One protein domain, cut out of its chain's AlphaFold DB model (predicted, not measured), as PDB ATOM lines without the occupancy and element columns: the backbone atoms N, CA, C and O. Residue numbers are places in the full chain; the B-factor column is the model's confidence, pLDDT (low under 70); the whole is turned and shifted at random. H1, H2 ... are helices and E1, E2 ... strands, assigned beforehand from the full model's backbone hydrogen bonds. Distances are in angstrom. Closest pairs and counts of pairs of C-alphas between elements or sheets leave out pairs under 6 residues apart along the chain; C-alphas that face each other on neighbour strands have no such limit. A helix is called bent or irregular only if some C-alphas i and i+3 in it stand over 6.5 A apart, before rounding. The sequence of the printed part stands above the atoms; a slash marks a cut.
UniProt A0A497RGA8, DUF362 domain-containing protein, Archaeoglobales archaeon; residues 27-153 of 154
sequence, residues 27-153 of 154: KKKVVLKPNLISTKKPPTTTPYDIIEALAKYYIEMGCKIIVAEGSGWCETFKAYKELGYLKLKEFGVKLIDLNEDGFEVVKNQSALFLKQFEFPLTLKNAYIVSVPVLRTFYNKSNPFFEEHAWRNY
ATOM      1  N   LYS A  27     -16.197  17.214 -18.247       86.38
ATOM      2  CA  LYS A  27     -16.201  17.124 -19.718       86.38
ATOM      3  C   LYS A  27     -14.847  17.451 -20.351       86.38
ATOM      4  O   LYS A  27     -14.337  16.662 -21.129       86.38
ATOM      5  N   LYS A  28     -14.324  18.665 -20.119       90.25
ATOM      6  CA  LYS A  28     -13.114  19.163 -20.815       90.25
ATOM      7  C   LYS A  28     -12.205  20.072 -19.991       90.25
ATOM      8  O   LYS A  28     -11.003  20.059 -20.224       90.25
ATOM      9  N   LYS A  29     -12.754  20.909 -19.106       97.06
ATOM     10  CA  LYS A  29     -11.986  21.893 -18.330       97.06
ATOM     11  C   LYS A  29     -12.201  21.648 -16.845       97.06
ATOM     12  O   LYS A  29     -13.340  21.754 -16.387       97.06
ATOM     13  N   VAL A  30     -11.119  21.360 -16.131       98.50
ATOM     14  CA  VAL A  30     -11.106  21.231 -14.674       98.50
ATOM     15  C   VAL A  30     -10.293  22.378 -14.095       98.50
ATOM     16  O   VAL A  30      -9.173  22.634 -14.543       98.50
ATOM     17  N   VAL A  31     -10.865  23.070 -13.115       98.75
ATOM     18  CA  VAL A  31     -10.130  24.028 -12.289       98.75
ATOM     19  C   VAL A  31      -9.939  23.413 -10.911       98.75
ATOM     20  O   VAL A  31     -10.920  23.098 -10.241       98.75
ATOM     21  N   LEU A  32      -8.686  23.252 -10.503       98.69
ATOM     22  CA  LEU A  32      -8.311  22.909  -9.138       98.69
ATOM     23  C   LEU A  32      -8.074  24.219  -8.380       98.69
ATOM     24  O   LEU A  32      -7.205  25.005  -8.757       98.69
ATOM     25  N   LYS A  33      -8.860  24.460  -7.334       98.12
ATOM     26  CA  LYS A  33      -8.803  25.667  -6.500       98.12
ATOM     27  C   LYS A  33      -8.219  25.283  -5.132       98.12
ATOM     28  O   LYS A  33      -8.977  24.815  -4.278       98.12
ATOM     29  N   PRO A  34      -6.886  25.348  -4.940       97.94
ATOM     30  CA  PRO A  34      -6.267  25.088  -3.641       97.94
ATOM     31  C   PRO A  34      -6.633  26.186  -2.630       97.94
ATOM     32  O   PRO A  34      -7.355  27.121  -2.932       97.94
ATOM     33  N   ASN A  35      -6.111  26.093  -1.413       95.94
ATOM     34  CA  ASN A  35      -6.065  27.189  -0.456       95.94
ATOM     35  C   ASN A  35      -4.600  27.610  -0.286       95.94
ATOM     36  O   ASN A  35      -3.851  26.954   0.443       95.94
ATOM     37  N   LEU A  36      -4.177  28.688  -0.957       96.19
ATOM     38  CA  LEU A  36      -2.813  29.234  -0.869       96.19
ATOM     39  C   LEU A  36      -2.815  30.638  -0.263       96.19
ATOM     40  O   LEU A  36      -2.281  31.582  -0.833       96.19
ATOM     41  N   ILE A  37      -3.409  30.786   0.918       93.19
ATOM     42  CA  ILE A  37      -3.558  32.092   1.575       93.19
ATOM     43  C   ILE A  37      -2.226  32.837   1.802       93.19
ATOM     44  O   ILE A  37      -2.212  34.062   1.859       93.19
ATOM     45  N   SER A  38      -1.114  32.107   1.944       93.44
ATOM     46  CA  SER A  38       0.245  32.621   2.180       93.44
ATOM     47  C   SER A  38       1.293  31.636   1.638       93.44
ATOM     48  O   SER A  38       0.933  30.589   1.109       93.44
ATOM     49  N   THR A  39       2.587  31.892   1.855       96.12
ATOM     50  CA  THR A  39       3.668  30.941   1.520       96.12
ATOM     51  C   THR A  39       3.988  29.937   2.637       96.12
ATOM     52  O   THR A  39       4.939  29.160   2.546       96.12
ATOM     53  N   LYS A  40       3.196  29.916   3.722       94.62
ATOM     54  CA  LYS A  40       3.368  28.934   4.801       94.62
ATOM     55  C   LYS A  40       3.080  27.529   4.284       94.62
ATOM     56  O   LYS A  40       2.083  27.309   3.602       94.62
ATOM     57  N   LYS A  41       3.927  26.574   4.667       93.50
ATOM     58  CA  LYS A  41       3.752  25.156   4.336       93.50
ATOM     59  C   LYS A  41       2.428  24.601   4.908       93.50
ATOM     60  O   LYS A  41       1.859  25.190   5.841       93.50
ATOM     61  N   PRO A  42       1.935  23.465   4.386       92.25
ATOM     62  CA  PRO A  42       0.832  22.732   4.998       92.25
ATOM     63  C   PRO A  42       1.038  22.504   6.511       92.25
ATOM     64  O   PRO A  42       2.182  22.385   6.954       92.25
ATOM     65  N   PRO A  43      -0.040  22.478   7.320       90.56
ATOM     66  CA  PRO A  43      -1.451  22.502   6.924       90.56
ATOM     67  C   PRO A  43      -2.035  23.924   6.821       90.56
ATOM     68  O   PRO A  43      -3.243  24.111   6.916       90.56
ATOM     69  N   THR A  44      -1.207  24.966   6.666       90.00
ATOM     70  CA  THR A  44      -1.750  26.318   6.405       90.00
ATOM     71  C   THR A  44      -2.268  26.448   4.974       90.00
ATOM     72  O   THR A  44      -3.224  27.178   4.726       90.00
ATOM     73  N   THR A  45      -1.625  25.743   4.046       95.25
ATOM     74  CA  THR A  45      -1.928  25.732   2.616       95.25
ATOM     75  C   THR A  45      -2.143  24.311   2.122       95.25
ATOM     76  O   THR A  45      -1.731  23.355   2.785       95.25
ATOM     77  N   THR A  46      -2.803  24.167   0.975       97.00
ATOM     78  CA  THR A  46      -3.055  22.854   0.371       97.00
ATOM     79  C   THR A  46      -1.735  22.162   0.007       97.00
ATOM     80  O   THR A  46      -0.917  22.755  -0.709       97.00
ATOM     81  N   PRO A  47      -1.507  20.919   0.473       96.38
ATOM     82  CA  PRO A  47      -0.368  20.109   0.061       96.38
ATOM     83  C   PRO A  47      -0.247  19.977  -1.463       96.38
ATOM     84  O   PRO A  47      -1.235  19.779  -2.168       96.38
ATOM     85  N   TYR A  48       0.981  20.109  -1.968       97.88
ATOM     86  CA  TYR A  48       1.278  20.010  -3.400       97.88
ATOM     87  C   TYR A  48       0.912  18.636  -3.978       97.88
ATOM     88  O   TYR A  48       0.380  18.557  -5.080       97.88
ATOM     89  N   ASP A  49       1.190  17.566  -3.237       97.69
ATOM     90  CA  ASP A  49       0.956  16.177  -3.640       97.69
ATOM     91  C   ASP A  49      -0.530  15.869  -3.881       97.69
ATOM     92  O   ASP A  49      -0.857  15.188  -4.850       97.69
ATOM     93  N   ILE A  50      -1.437  16.450  -3.087       97.81
ATOM     94  CA  ILE A  50      -2.887  16.377  -3.323       97.81
ATOM     95  C   ILE A  50      -3.240  16.998  -4.680       97.81
ATOM     96  O   ILE A  50      -3.956  16.391  -5.479       97.81
ATOM     97  N   ILE A  51      -2.732  18.200  -4.969       98.56
ATOM     98  CA  ILE A  51      -3.013  18.889  -6.238       98.56
ATOM     99  C   ILE A  51      -2.386  18.152  -7.418       98.56
ATOM    100  O   ILE A  51      -3.013  18.047  -8.470       98.56
ATOM    101  N   GLU A  52      -1.178  17.615  -7.255       98.62
ATOM    102  CA  GLU A  52      -0.515  16.826  -8.286       98.62
ATOM    103  C   GLU A  52      -1.300  15.549  -8.613       98.62
ATOM    104  O   GLU A  52      -1.536  15.270  -9.790       98.62
ATOM    105  N   ALA A  53      -1.753  14.806  -7.599       98.38
ATOM    106  CA  ALA A  53      -2.547  13.592  -7.781       98.38
ATOM    107  C   ALA A  53      -3.869  13.884  -8.508       98.38
ATOM    108  O   ALA A  53      -4.205  13.211  -9.484       98.38
ATOM    109  N   LEU A  54      -4.580  14.941  -8.097       98.38
ATOM    110  CA  LEU A  54      -5.802  15.391  -8.769       98.38
ATOM    111  C   LEU A  54      -5.536  15.810 -10.220       98.38
ATOM    112  O   LEU A  54      -6.295  15.450 -11.119       98.38
ATOM    113  N   ALA A  55      -4.462  16.566 -10.466       98.50
ATOM    114  CA  ALA A  55      -4.108  17.013 -11.809       98.50
ATOM    115  C   ALA A  55      -3.829  15.822 -12.733       98.50
ATOM    116  O   ALA A  55      -4.422  15.754 -13.807       98.50
ATOM    117  N   LYS A  56      -2.990  14.870 -12.306       98.25
ATOM    118  CA  LYS A  56      -2.666  13.656 -13.073       98.25
ATOM    119  C   LYS A  56      -3.918  12.845 -13.398       98.25
ATOM    120  O   LYS A  56      -4.161  12.562 -14.567       98.25
ATOM    121  N   TYR A  57      -4.760  12.596 -12.398       98.00
ATOM    122  CA  TYR A  57      -6.016  11.870 -12.568       98.00
ATOM    123  C   TYR A  57      -6.910  12.482 -13.662       98.00
ATOM    124  O   TYR A  57      -7.356  11.802 -14.584       98.00
ATOM    125  N   TYR A  58      -7.143  13.796 -13.619       97.94
ATOM    126  CA  TYR A  58      -7.979  14.444 -14.629       97.94
ATOM    127  C   TYR A  58      -7.276  14.610 -15.991       97.94
ATOM    128  O   TYR A  58      -7.958  14.660 -17.018       97.94
ATOM    129  N   ILE A  59      -5.941  14.678 -16.035       97.56
ATOM    130  CA  ILE A  59      -5.168  14.658 -17.291       97.56
ATOM    131  C   ILE A  59      -5.343  13.318 -18.007       97.56
ATOM    132  O   ILE A  59      -5.578  13.315 -19.213       97.56
ATOM    133  N   GLU A  60      -5.294  12.199 -17.283       96.56
ATOM    134  CA  GLU A  60      -5.521  10.855 -17.837       96.56
ATOM    135  C   GLU A  60      -6.926  10.711 -18.439       96.56
ATOM    136  O   GLU A  60      -7.119  10.032 -19.445       96.56
ATOM    137  N   MET A  61      -7.901  11.450 -17.902       95.94
ATOM    138  CA  MET A  61      -9.246  11.579 -18.471       95.94
ATOM    139  C   MET A  61      -9.336  12.506 -19.701       95.94
ATOM    140  O   MET A  61     -10.429  12.740 -20.223       95.94
ATOM    141  N   GLY A  62      -8.227  13.095 -20.151       96.75
ATOM    142  CA  GLY A  62      -8.179  14.030 -21.277       96.75
ATOM    143  C   GLY A  62      -8.652  15.452 -20.952       96.75
ATOM    144  O   GLY A  62      -8.985  16.216 -21.865       96.75
ATOM    145  N   CYS A  63      -8.713  15.839 -19.672       97.94
ATOM    146  CA  CYS A  63      -9.117  17.189 -19.281       97.94
ATOM    147  C   CYS A  63      -7.963  18.195 -19.366       97.94
ATOM    148  O   CYS A  63      -6.812  17.908 -19.052       97.94
ATOM    149  N   LYS A  64      -8.299  19.443 -19.710       98.06
ATOM    150  CA  LYS A  64      -7.417  20.600 -19.535       98.06
ATOM    151  C   LYS A  64      -7.466  21.046 -18.081       98.06
ATOM    152  O   LYS A  64      -8.548  21.401 -17.600       98.06
ATOM    153  N   ILE A  65      -6.310  21.067 -17.424       98.56
ATOM    154  CA  ILE A  65      -6.202  21.421 -16.008       98.56
ATOM    155  C   ILE A  65      -5.688  22.841 -15.845       98.56
ATOM    156  O   ILE A  65      -4.707  23.262 -16.468       98.56
ATOM    157  N   ILE A  66      -6.364  23.571 -14.972       98.81
ATOM    158  CA  ILE A  66      -5.944  24.874 -14.485       98.81
ATOM    159  C   ILE A  66      -5.895  24.774 -12.964       98.81
ATOM    160  O   ILE A  66      -6.873  24.363 -12.349       98.81
ATOM    161  N   VAL A  67      -4.782  25.161 -12.357       98.81
ATOM    162  CA  VAL A  67      -4.760  25.532 -10.944       98.81
ATOM    163  C   VAL A  67      -4.960  27.037 -10.892       98.81
ATOM    164  O   VAL A  67      -4.202  27.784 -11.512       98.81
ATOM    165  N   ALA A  68      -6.008  27.475 -10.212       98.38
ATOM    166  CA  ALA A  68      -6.335  28.886 -10.092       98.38
ATOM    167  C   ALA A  68      -6.490  29.233  -8.618       98.38
ATOM    168  O   ALA A  68      -7.154  28.494  -7.903       98.38
ATOM    169  N   GLU A  69      -5.890  30.334  -8.182       97.69
ATOM    170  CA  GLU A  69      -5.949  30.806  -6.800       97.69
ATOM    171  C   GLU A  69      -5.831  32.330  -6.759       97.69
ATOM    172  O   GLU A  69      -5.266  32.914  -7.677       97.69
ATOM    173  N   GLY A  70      -6.379  32.967  -5.726       96.25
ATOM    174  CA  GLY A  70      -6.206  34.388  -5.441       96.25
ATOM    175  C   GLY A  70      -5.705  34.537  -4.009       96.25
ATOM    176  O   GLY A  70      -6.495  34.678  -3.079       96.25
ATOM    177  N   SER A  71      -4.388  34.473  -3.818       94.88
ATOM    178  CA  SER A  71      -3.773  34.523  -2.490       94.88
ATOM    179  C   SER A  71      -4.044  35.863  -1.798       94.88
ATOM    180  O   SER A  71      -3.802  36.926  -2.364       94.88
ATOM    181  N   GLY A  72      -4.511  35.821  -0.545       90.00
ATOM    182  CA  GLY A  72      -4.863  37.031   0.208       90.00
ATOM    183  C   GLY A  72      -3.725  37.693   1.000       90.00
ATOM    184  O   GLY A  72      -3.831  38.870   1.330       90.00
ATOM    185  N   TRP A  73      -2.658  36.962   1.361       92.25
ATOM    186  CA  TRP A  73      -1.576  37.464   2.238       92.25
ATOM    187  C   TRP A  73      -0.195  37.439   1.570       92.25
ATOM    188  O   TRP A  73       0.828  37.692   2.211       92.25
ATOM    189  N   CYS A  74      -0.148  37.101   0.287       94.06
ATOM    190  CA  CYS A  74       1.022  37.215  -0.572       94.06
ATOM    191  C   CYS A  74       0.570  37.255  -2.035       94.06
ATOM    192  O   CYS A  74      -0.563  36.902  -2.335       94.06
ATOM    193  N   GLU A  75       1.474  37.607  -2.947       97.06
ATOM    194  CA  GLU A  75       1.246  37.410  -4.382       97.06
ATOM    195  C   GLU A  75       1.021  35.921  -4.691       97.06
ATOM    196  O   GLU A  75       1.768  35.058  -4.208       97.06
ATOM    197  N   THR A  76       0.031  35.601  -5.527       98.06
ATOM    198  CA  THR A  76      -0.322  34.205  -5.823       98.06
ATOM    199  C   THR A  76       0.839  33.462  -6.478       98.06
ATOM    200  O   THR A  76       1.173  32.337  -6.098       98.06
ATOM    201  N   PHE A  77       1.546  34.094  -7.420       98.19
ATOM    202  CA  PHE A  77       2.706  33.467  -8.063       98.19
ATOM    203  C   PHE A  77       3.886  33.245  -7.114       98.19
ATOM    204  O   PHE A  77       4.640  32.282  -7.292       98.19
ATOM    205  N   LYS A  78       4.022  34.070  -6.069       98.44
ATOM    206  CA  LYS A  78       4.984  33.821  -4.993       98.44
ATOM    207  C   LYS A  78       4.611  32.555  -4.218       98.44
ATOM    208  O   LYS A  78       5.483  31.712  -4.009       98.44
ATOM    209  N   ALA A  79       3.331  32.369  -3.882       98.31
ATOM    210  CA  ALA A  79       2.841  31.135  -3.262       98.31
ATOM    211  C   ALA A  79       3.100  29.911  -4.146       98.31
ATOM    212  O   ALA A  79       3.684  28.934  -3.677       98.31
ATOM    213  N   TYR A  80       2.764  29.982  -5.439       98.56
ATOM    214  CA  TYR A  80       3.028  28.882  -6.368       98.56
ATOM    215  C   TYR A  80       4.511  28.503  -6.430       98.56
ATOM    216  O   TYR A  80       4.846  27.318  -6.485       98.56
ATOM    217  N   LYS A  81       5.409  29.492  -6.421       98.50
ATOM    218  CA  LYS A  81       6.855  29.261  -6.441       98.50
ATOM    219  C   LYS A  81       7.348  28.613  -5.151       98.50
ATOM    220  O   LYS A  81       7.985  27.565  -5.213       98.50
ATOM    221  N   GLU A  82       7.061  29.218  -4.002       98.50
ATOM    222  CA  GLU A  82       7.600  28.773  -2.708       98.50
ATOM    223  C   GLU A  82       7.019  27.427  -2.251       98.50
ATOM    224  O   GLU A  82       7.703  26.662  -1.573       98.50
ATOM    225  N   LEU A  83       5.791  27.103  -2.665       98.25
ATOM    226  CA  LEU A  83       5.114  25.849  -2.320       98.25
ATOM    227  C   LEU A  83       5.291  24.747  -3.379       98.25
ATOM    228  O   LEU A  83       4.739  23.660  -3.230       98.25
ATOM    229  N   GLY A  84       6.069  24.998  -4.438       98.19
ATOM    230  CA  GLY A  84       6.467  23.981  -5.419       98.19
ATOM    231  C   GLY A  84       5.480  23.730  -6.566       98.19
ATOM    232  O   GLY A  84       5.743  22.877  -7.410       98.19
ATOM    233  N   TYR A  85       4.397  24.500  -6.665       98.56
ATOM    234  CA  TYR A  85       3.354  24.335  -7.685       98.56
ATOM    235  C   TYR A  85       3.843  24.621  -9.110       98.56
ATOM    236  O   TYR A  85       3.226  24.160 -10.065       98.56
ATOM    237  N   LEU A  86       4.969  25.329  -9.286       98.56
ATOM    238  CA  LEU A  86       5.556  25.549 -10.616       98.56
ATOM    239  C   LEU A  86       5.882  24.244 -11.356       98.56
ATOM    240  O   LEU A  86       5.819  24.236 -12.584       98.56
ATOM    241  N   LYS A  87       6.151  23.150 -10.630       98.38
ATOM    242  CA  LYS A  87       6.384  21.813 -11.199       98.38
ATOM    243  C   LYS A  87       5.185  21.289 -11.990       98.38
ATOM    244  O   LYS A  87       5.360  20.570 -12.962       98.38
ATOM    245  N   LEU A  88       3.964  21.723 -11.658       98.56
ATOM    246  CA  LEU A  88       2.756  21.292 -12.368       98.56
ATOM    247  C   LEU A  88       2.766  21.689 -13.852       98.56
ATOM    248  O   LEU A  88       2.114  21.044 -14.674       98.56
ATOM    249  N   LYS A  89       3.532  22.727 -14.214       98.12
ATOM    250  CA  LYS A  89       3.694  23.156 -15.607       98.12
ATOM    251  C   LYS A  89       4.330  22.075 -16.485       98.12
ATOM    252  O   LYS A  89       4.040  22.048 -17.677       98.12
ATOM    253  N   GLU A  90       5.129  21.173 -15.913       97.62
ATOM    254  CA  GLU A  90       5.727  20.030 -16.622       97.62
ATOM    255  C   GLU A  90       4.657  19.056 -17.140       97.62
ATOM    256  O   GLU A  90       4.837  18.434 -18.182       97.62
ATOM    257  N   PHE A  91       3.493  19.000 -16.480       96.81
ATOM    258  CA  PHE A  91       2.330  18.217 -16.911       96.81
ATOM    259  C   PHE A  91       1.367  19.012 -17.816       96.81
ATOM    260  O   PHE A  91       0.246  18.578 -18.072       96.81
ATOM    261  N   GLY A  92       1.752  20.210 -18.271       97.44
ATOM    262  CA  GLY A  92       0.891  21.084 -19.075       97.44
ATOM    263  C   GLY A  92      -0.216  21.795 -18.285       97.44
ATOM    264  O   GLY A  92      -1.124  22.378 -18.886       97.44
ATOM    265  N   VAL A  93      -0.155  21.780 -16.948       98.62
ATOM    266  CA  VAL A  93      -1.105  22.493 -16.080       98.62
ATOM    267  C   VAL A  93      -0.854  23.997 -16.156       98.62
ATOM    268  O   VAL A  93       0.279  24.471 -16.023       98.62
ATOM    269  N   LYS A  94      -1.923  24.780 -16.327       98.56
ATOM    270  CA  LYS A  94      -1.850  26.246 -16.249       98.56
ATOM    271  C   LYS A  94      -2.000  26.708 -14.806       98.56
ATOM    272  O   LYS A  94      -2.890  26.231 -14.114       98.56
ATOM    273  N   LEU A  95      -1.175  27.663 -14.389       98.75
ATOM    274  CA  LEU A  95      -1.311  28.343 -13.099       98.75
ATOM    275  C   LEU A  95      -1.864  29.745 -13.348       98.75
ATOM    276  O   LEU A  95      -1.283  30.482 -14.148       98.75
ATOM    277  N   ILE A  96      -2.970  30.089 -12.697       98.50
ATOM    278  CA  ILE A  96      -3.665  31.371 -12.850       98.50
ATOM    279  C   ILE A  96      -3.746  32.073 -11.498       98.50
ATOM    280  O   ILE A  96      -4.010  31.433 -10.476       98.50
ATOM    281  N   ASP A  97      -3.502  33.382 -11.518       98.00
ATOM    282  CA  ASP A  97      -3.796  34.286 -10.412       98.00
ATOM    283  C   ASP A  97      -5.189  34.881 -10.630       98.00
ATOM    284  O   ASP A  97      -5.411  35.612 -11.592       98.00
ATOM    285  N   LEU A  98      -6.138  34.524  -9.770       96.94
ATOM    286  CA  LEU A  98      -7.517  34.995  -9.837       96.94
ATOM    287  C   LEU A  98      -7.657  36.457  -9.409       96.94
ATOM    288  O   LEU A  98      -8.654  37.078  -9.761       96.94
ATOM    289  N   ASN A  99      -6.676  37.013  -8.689       95.06
ATOM    290  CA  ASN A  99      -6.670  38.438  -8.352       95.06
ATOM    291  C   ASN A  99      -6.451  39.322  -9.589       95.06
ATOM    292  O   ASN A  99      -6.899  40.463  -9.605       95.06
ATOM    293  N   GLU A 100      -5.805  38.776 -10.620       95.75
ATOM    294  CA  GLU A 100      -5.500  39.452 -11.887       95.75
ATOM    295  C   GLU A 100      -6.389  38.950 -13.043       95.75
ATOM    296  O   GLU A 100      -6.175  39.302 -14.205       95.75
ATOM    297  N   ASP A 101      -7.368  38.082 -12.756       96.56
ATOM    298  CA  ASP A 101      -8.257  37.534 -13.778       96.56
ATOM    299  C   ASP A 101      -9.338  38.548 -14.170       96.56
ATOM    300  O   ASP A 101      -9.808  39.360 -13.371       96.56
ATOM    301  N   GLY A 102      -9.791  38.462 -15.420       96.62
ATOM    302  CA  GLY A 102     -11.012  39.152 -15.812       96.62
ATOM    303  C   GLY A 102     -12.204  38.577 -15.047       96.62
ATOM    304  O   GLY A 102     -12.220  37.395 -14.701       96.62
ATOM    305  N   PHE A 103     -13.240  39.382 -14.835       96.56
ATOM    306  CA  PHE A 103     -14.454  38.942 -14.153       96.56
ATOM    307  C   PHE A 103     -15.719  39.371 -14.892       96.56
ATOM    308  O   PHE A 103     -15.726  40.320 -15.677       96.56
ATOM    309  N   GLU A 104     -16.816  38.673 -14.610       95.25
ATOM    310  CA  GLU A 104     -18.161  39.146 -14.914       95.25
ATOM    311  C   GLU A 104     -18.946  39.396 -13.631       95.25
ATOM    312  O   GLU A 104     -18.803  38.685 -12.639       95.25
ATOM    313  N   VAL A 105     -19.799  40.414 -13.642       95.06
ATOM    314  CA  VAL A 105     -20.646  40.716 -12.491       95.06
ATOM    315  C   VAL A 105     -21.883  39.824 -12.534       95.06
ATOM    316  O   VAL A 105     -22.772  40.015 -13.364       95.06
ATOM    317  N   VAL A 106     -21.971  38.879 -11.603       92.56
ATOM    318  CA  VAL A 106     -23.149  38.033 -11.397       92.56
ATOM    319  C   VAL A 106     -24.032  38.676 -10.336       92.56
ATOM    320  O   VAL A 106     -23.553  39.074  -9.276       92.56
ATOM    321  N   LYS A 107     -25.335  38.784 -10.609       94.94
ATOM    322  CA  LYS A 107     -26.322  39.340  -9.674       94.94
ATOM    323  C   LYS A 107     -27.411  38.316  -9.385       94.94
ATOM    324  O   LYS A 107     -28.007  37.771 -10.310       94.94
ATOM    325  N   ASN A 108     -27.703  38.096  -8.109       93.31
ATOM    326  CA  ASN A 108     -28.818  37.278  -7.651       93.31
ATOM    327  C   ASN A 108     -29.502  37.971  -6.468       93.31
ATOM    328  O   ASN A 108     -29.031  37.911  -5.335       93.31
ATOM    329  N   GLN A 109     -30.638  38.620  -6.728       93.62
ATOM    330  CA  GLN A 109     -31.378  39.347  -5.691       93.62
ATOM    331  C   GLN A 109     -31.983  38.427  -4.622       93.62
ATOM    332  O   GLN A 109     -32.254  38.888  -3.516       93.62
ATOM    333  N   SER A 110     -32.160  37.142  -4.937       94.81
ATOM    334  CA  SER A 110     -32.647  36.119  -4.009       94.81
ATOM    335  C   SER A 110     -31.535  35.500  -3.155       94.81
ATOM    336  O   SER A 110     -31.831  34.672  -2.298       94.81
ATOM    337  N   ALA A 111     -30.263  35.860  -3.371       91.56
ATOM    338  CA  ALA A 111     -29.173  35.414  -2.511       91.56
ATOM    339  C   ALA A 111     -29.304  36.026  -1.106       91.56
ATOM    340  O   ALA A 111     -29.645  37.201  -0.963       91.56
ATOM    341  N   LEU A 112     -28.988  35.236  -0.074       92.81
ATOM    342  CA  LEU A 112     -29.129  35.653   1.328       92.81
ATOM    343  C   LEU A 112     -28.228  36.845   1.695       92.81
ATOM    344  O   LEU A 112     -28.681  37.757   2.378       92.81
ATOM    345  N   PHE A 113     -26.979  36.855   1.217       88.25
ATOM    346  CA  PHE A 113     -25.989  37.893   1.541       88.25
ATOM    347  C   PHE A 113     -25.346  38.486   0.282       88.25
ATOM    348  O   PHE A 113     -25.509  39.670  -0.010       88.25
ATOM    349  N   LEU A 114     -24.656  37.658  -0.510       88.25
ATOM    350  CA  LEU A 114     -23.880  38.108  -1.668       88.25
ATOM    351  C   LEU A 114     -24.767  38.295  -2.913       88.25
ATOM    352  O   LEU A 114     -24.806  37.455  -3.811       88.25
ATOM    353  N   LYS A 115     -25.518  39.403  -2.950       91.88
ATOM    354  CA  LYS A 115     -26.455  39.731  -4.046       91.88
ATOM    355  C   LYS A 115     -25.769  40.072  -5.365       91.88
ATOM    356  O   LYS A 115     -26.390  39.967  -6.422       91.88
ATOM    357  N   GLN A 116     -24.515  40.505  -5.303       93.56
ATOM    358  CA  GLN A 116     -23.667  40.795  -6.448       93.56
ATOM    359  C   GLN A 116     -22.266  40.251  -6.171       93.56
ATOM    360  O   GLN A 116     -21.761  40.406  -5.063       93.56
ATOM    361  N   PHE A 117     -21.653  39.631  -7.176       89.69
ATOM    362  CA  PHE A 117     -20.331  39.023  -7.078       89.69
ATOM    363  C   PHE A 117     -19.550  39.201  -8.383       89.69
ATOM    364  O   PHE A 117     -20.113  39.049  -9.467       89.69
ATOM    365  N   GLU A 118     -18.261  39.510  -8.271       92.88
ATOM    366  CA  GLU A 118     -17.315  39.502  -9.389       92.88
ATOM    367  C   GLU A 118     -16.827  38.068  -9.599       92.88
ATOM    368  O   GLU A 118     -16.022  37.552  -8.832       92.88
ATOM    369  N   PHE A 119     -17.366  37.400 -10.616       93.06
ATOM    370  CA  PHE A 119     -17.082  36.003 -10.909       93.06
ATOM    371  C   PHE A 119     -15.903  35.883 -11.892       93.06
ATOM    372  O   PHE A 119     -16.043  36.333 -13.036       93.06
ATOM    373  N   PRO A 120     -14.770  35.262 -11.505       95.62
ATOM    374  CA  PRO A 120     -13.602  35.150 -12.376       95.62
ATOM    375  C   PRO A 120     -13.885  34.337 -13.645       95.62
ATOM    376  O   PRO A 120     -14.437  33.229 -13.602       95.62
ATOM    377  N   LEU A 121     -13.470  34.858 -14.798       96.50
ATOM    378  CA  LEU A 121     -13.739  34.261 -16.106       96.50
ATOM    379  C   LEU A 121     -13.066  32.892 -16.271       96.50
ATOM    380  O   LEU A 121     -13.610  32.014 -16.950       96.50
ATOM    381  N   THR A 122     -11.934  32.656 -15.604       96.94
ATOM    382  CA  THR A 122     -11.254  31.354 -15.571       96.94
ATOM    383  C   THR A 122     -12.167  30.245 -15.046       96.94
ATOM    384  O   THR A 122     -12.161  29.130 -15.588       96.94
ATOM    385  N   LEU A 123     -13.012  30.550 -14.056       95.69
ATOM    386  CA  LEU A 123     -13.926  29.597 -13.419       95.69
ATOM    387  C   LEU A 123     -15.172  29.307 -14.270       95.69
ATOM    388  O   LEU A 123     -15.836  28.283 -14.093       95.69
ATOM    389  N   LYS A 124     -15.481  30.158 -15.254       93.62
ATOM    390  CA  LYS A 124     -16.698  30.045 -16.067       93.62
ATOM    391  C   LYS A 124     -16.710  28.765 -16.892       93.62
ATOM    392  O   LYS A 124     -15.740  28.455 -17.583       93.62
ATOM    393  N   ASN A 125     -17.819  28.024 -16.866       92.56
ATOM    394  CA  ASN A 125     -17.973  26.745 -17.577       92.56
ATOM    395  C   ASN A 125     -16.887  25.699 -17.225       92.56
ATOM    396  O   ASN A 125     -16.565  24.840 -18.051       92.56
ATOM    397  N   ALA A 126     -16.273  25.795 -16.042       95.88
ATOM    398  CA  ALA A 126     -15.333  24.803 -15.533       95.88
ATOM    399  C   ALA A 126     -16.047  23.756 -14.671       95.88
ATOM    400  O   ALA A 126     -17.036  24.054 -14.004       95.88
ATOM    401  N   TYR A 127     -15.498  22.545 -14.632       97.25
ATOM    402  CA  TYR A 127     -15.705  21.655 -13.498       97.25
ATOM    403  C   TYR A 127     -14.745  22.098 -12.388       97.25
ATOM    404  O   TYR A 127     -13.529  21.993 -12.554       97.25
ATOM    405  N   ILE A 128     -15.272  22.668 -11.307       96.88
ATOM    406  CA  ILE A 128     -14.458  23.242 -10.228       96.88
ATOM    407  C   ILE A 128     -14.292  22.199  -9.125       96.88
ATOM    408  O   ILE A 128     -15.277  21.702  -8.583       96.88
ATOM    409  N   VAL A 129     -13.043  21.901  -8.786       97.50
ATOM    410  CA  VAL A 129     -12.665  21.089  -7.629       97.50
ATOM    411  C   VAL A 129     -12.050  22.032  -6.605       97.50
ATOM    412  O   VAL A 129     -10.924  22.500  -6.779       97.50
ATOM    413  N   SER A 130     -12.810  22.337  -5.556       96.56
ATOM    414  CA  SER A 130     -12.287  23.071  -4.404       96.56
ATOM    415  C   SER A 130     -11.464  22.118  -3.540       96.56
ATOM    416  O   SER A 130     -11.932  21.029  -3.205       96.56
ATOM    417  N   VAL A 131     -10.237  22.514  -3.201       96.69
ATOM    418  CA  VAL A 131      -9.276  21.700  -2.442       96.69
ATOM    419  C   VAL A 131      -8.823  22.468  -1.193       96.69
ATOM    420  O   VAL A 131      -7.653  22.856  -1.086       96.69
ATOM    421  N   PRO A 132      -9.746  22.756  -0.254       93.62
ATOM    422  CA  PRO A 132      -9.435  23.525   0.942       93.62
ATOM    423  C   PRO A 132      -8.626  22.694   1.942       93.62
ATOM    424  O   PRO A 132      -8.609  21.464   1.894       93.62
ATOM    425  N   VAL A 133      -8.018  23.370   2.917       90.88
ATOM    426  CA  VAL A 133      -7.509  22.711   4.126       90.88
ATOM    427  C   VAL A 133      -8.454  23.009   5.277       90.88
ATOM    428  O   VAL A 133      -8.761  24.171   5.547       90.88
ATOM    429  N   LEU A 134      -8.907  21.964   5.970       83.56
ATOM    430  CA  LEU A 134      -9.718  22.131   7.166       83.56
ATOM    431  C   LEU A 134      -8.851  22.729   8.278       83.56
ATOM    432  O   LEU A 134      -7.902  22.106   8.751       83.56
ATOM    433  N   ARG A 135      -9.186  23.947   8.701       66.94
ATOM    434  CA  ARG A 135      -8.498  24.642   9.787       66.94
ATOM    435  C   ARG A 135      -9.511  25.228  10.757       66.94
ATOM    436  O   ARG A 135     -10.523  25.787  10.348       66.94
ATOM    437  N   THR A 136      -9.194  25.178  12.046       60.88
ATOM    438  CA  THR A 136      -9.864  26.009  13.043       60.88
ATOM    439  C   THR A 136      -9.341  27.446  12.943       60.88
ATOM    440  O   THR A 136      -8.158  27.726  13.163       60.88
ATOM    441  N   PHE A 137     -10.214  28.387  12.582       53.22
ATOM    442  CA  PHE A 137      -9.911  29.813  12.678       53.22
ATOM    443  C   PHE A 137     -10.173  30.265  14.109       53.22
ATOM    444  O   PHE A 137     -11.309  30.508  14.495       53.22
ATOM    445  N   TYR A 138      -9.116  30.352  14.915       44.84
ATOM    446  CA  TYR A 138      -9.212  30.917  16.257       44.84
ATOM    447  C   TYR A 138      -8.729  32.368  16.229       44.84
ATOM    448  O   TYR A 138      -7.526  32.633  16.247       44.84
ATOM    449  N   ASN A 139      -9.665  33.314  16.142       44.31
ATOM    450  CA  ASN A 139      -9.383  34.744  16.255       44.31
ATOM    451  C   ASN A 139      -9.776  35.216  17.665       44.31
ATOM    452  O   ASN A 139     -10.960  35.330  17.964       44.31
ATOM    453  N   LYS A 140      -8.795  35.485  18.542       45.34
ATOM    454  CA  LYS A 140      -9.049  35.997  19.909       45.34
ATOM    455  C   LYS A 140      -9.504  37.464  19.938       45.34
ATOM    456  O   LYS A 140      -9.879  37.942  21.001       45.34
ATOM    457  N   SER A 141      -9.428  38.188  18.820       49.44
ATOM    458  CA  SER A 141      -9.382  39.656  18.841       49.44
ATOM    459  C   SER A 141     -10.409  40.376  17.968       49.44
ATOM    460  O   SER A 141     -10.499  41.595  18.081       49.44
ATOM    461  N   ASN A 142     -11.187  39.700  17.111       45.12
ATOM    462  CA  ASN A 142     -12.209  40.397  16.320       45.12
ATOM    463  C   ASN A 142     -13.332  39.461  15.808       45.12
ATOM    464  O   ASN A 142     -13.072  38.656  14.912       45.12
ATOM    465  N   PRO A 143     -14.572  39.575  16.325       47.19
ATOM    466  CA  PRO A 143     -15.718  38.776  15.884       47.19
ATOM    467  C   PRO A 143     -16.337  39.211  14.539       47.19
ATOM    468  O   PRO A 143     -17.231  38.530  14.057       47.19
ATOM    469  N   PHE A 144     -15.863  40.287  13.893       44.22
ATOM    470  CA  PHE A 144     -16.389  40.784  12.603       44.22
ATOM    471  C   PHE A 144     -15.506  40.435  11.388       44.22
ATOM    472  O   PHE A 144     -15.592  41.059  10.335       44.22
ATOM    473  N   PHE A 145     -14.633  39.434  11.515       49.06
ATOM    474  CA  PHE A 145     -13.601  39.089  10.522       49.06
ATOM    475  C   PHE A 145     -14.119  38.428   9.229       49.06
ATOM    476  O   PHE A 145     -13.325  38.021   8.381       49.06
ATOM    477  N   GLU A 146     -15.432  38.270   9.083       47.00
ATOM    478  CA  GLU A 146     -16.016  37.434   8.038       47.00
ATOM    479  C   GLU A 146     -15.890  38.060   6.638       47.00
ATOM    480  O   GLU A 146     -15.524  37.365   5.697       47.00
ATOM    481  N   GLU A 147     -16.066  39.372   6.472       42.16
ATOM    482  CA  GLU A 147     -16.329  39.968   5.149       42.16
ATOM    483  C   GLU A 147     -15.150  39.908   4.149       42.16
ATOM    484  O   GLU A 147     -15.355  39.674   2.959       42.16
ATOM    485  N   HIS A 148     -13.899  40.013   4.614       39.44
ATOM    486  CA  HIS A 148     -12.711  39.870   3.753       39.44
ATOM    487  C   HIS A 148     -12.228  38.425   3.597       39.44
ATOM    488  O   HIS A 148     -11.502  38.106   2.653       39.44
ATOM    489  N   ALA A 149     -12.623  37.538   4.509       42.69
ATOM    490  CA  ALA A 149     -12.186  36.153   4.498       42.69
ATOM    491  C   ALA A 149     -12.852  35.375   3.350       42.69
ATOM    492  O   ALA A 149     -12.186  34.578   2.695       42.69
ATOM    493  N   TRP A 150     -14.120  35.674   3.036       42.59
ATOM    494  CA  TRP A 150     -14.909  34.968   2.016       42.59
ATOM    495  C   TRP A 150     -14.327  35.009   0.598       42.59
ATOM    496  O   TRP A 150     -14.495  34.031  -0.126       42.59
ATOM    497  N   ARG A 151     -13.586  36.064   0.214       41.78
ATOM    498  CA  ARG A 151     -12.884  36.116  -1.089       41.78
ATOM    499  C   ARG A 151     -11.821  35.024  -1.244       41.78
ATOM    500  O   ARG A 151     -11.505  34.662  -2.365       41.78
ATOM    501  N   ASN A 152     -11.298  34.488  -0.139       40.88
ATOM    502  CA  ASN A 152     -10.250  33.466  -0.145       40.88
ATOM    503  C   ASN A 152     -10.791  32.025  -0.042       40.88
ATOM    504  O   ASN A 152     -10.010  31.082  -0.133       40.88
ATOM    505  N   TYR A 153     -12.097  31.830   0.181       44.09
ATOM    506  CA  TYR A 153     -12.693  30.494   0.378       44.09
ATOM    507  C   TYR A 153     -13.438  29.941  -0.833       44.09
ATOM    508  O   TYR A 153     -13.918  28.807  -0.771       44.09
TER     509      TYR A 153
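AT A GLANCE: This is residues 27 to 153 of the 154 residues of the protein "DUF362 domain-containing protein" of Archaeoglobales archaeon (UniProt A0A497RGA8). A twisted sheet of four parallel strands, E3, E2, E1 and E6, has three helices, H1, H2 and H3, over one face. Off this sheet lies a separate two-stranded hairpin, E4 and E5, and after E6 a low-confidence tail swings out, with residues 136 to 147 sticking out, and ends in the short helix H4, which is not on the sheet. The printed part has 127 residues, with four named helices and six named strands in the order E1, H1, E2, H2, H3, E3, E4, E5, E6, H4; the class is mixed, helices and strands. It is compact, with a radius of gyration of the C-alphas of 15.4 A, and its C-alphas span 43 by 34 by 23 A.

IN THESE COORDINATES: E1, residues 29 to 34, begins at C-alpha 29 at (-11.986, 21.893, -18.330) and is 16.1 A long from first to last C-alpha. H1, residues 48 to 60, is the longest helix at 18.4 A. E2, residues 64 to 69, measures 16.4 A and is followed by two helices of seven residues each, H2, residues 76 to 82, and H3, residues 85 to 91. E3, residues 94 to 97, ends at C-alpha 97 at (-3.796, 34.286, -10.412). E4, residues 103 to 107, is 12.7 A long, E5, residues 116 to 120, is 13.0 A, and E6, residues 127 to 131, is 12.8 A. H4, residues 146 to 152, ends at C-alpha 152 at (-10.250, 33.466, -0.145); it is neither bent nor irregular, but only just: C-alphas 148 and 151 are 6.1 A apart.

HOW THE PARTS SIT: E1 and E2 are inner strands, and E3 and E6 are the edge strands. E1 and E6 are parallel at 17 degrees, with N 31 and O 127 2.9 A apart, within hydrogen-bond range. E2 and E1 are parallel at 29 degrees, with N 32 and O 66 at 2.8 A. E3 and E2 are parallel at 24 degrees, with N 67 and O 94 at 2.8 A. E1, H1, E2 and E2, H2 H3, E3 are strand-helix-strand units, parallel neighbour strands with helices between, and both crossovers are right-handed. The sheet with H1, H2 and H3 on one face makes two layers. H1 is on the sheet at a height of 9.3 A and runs along the strands, at 6 degrees to E1 on the local plane; its closest C-alphas to E1 are those of Ile 51 and Leu 32, 7.3 A apart. H2 lies over E3 at a height of 9.6 A and stands up from the sheet, its line rising 55 degrees. H1 and H3 only just touch, with 3 pairs of C-alphas within 8 A, the closest those of Tyr 48 and Tyr 85 at 6.4 A; they run the same way at a shallow tilt of 21 degrees. H2 and H3 are close but not clearly touching, about perpendicular at 88 degrees, with the C-alphas of Tyr 80 and Leu 86 closest at 6.0 A. E4 and E5 form an antiparallel hairpin at 152 degrees, with N 106 and O 117 at 2.8 A, and are apart from the four strands of the sheet. H4 touches no helix. In H1 and H2 every O i to N i+4 pair is within hydrogen-bond range; H3 has 0 of 3 but 4 of 4 O i to N i+3 pairs, and H4 has 1 of 3 and 2 of 4.

THE WHOLE: The two C-alphas farthest apart, those of Gly 62 and Ser 141, are 47.6 A apart. The printed part has no cut. The links E1 to H1 and E6 to H4 are long, with 13 and 14 residues. The mean pLDDT of the printed part is 88.5, and residues 135 to 153 are under 70.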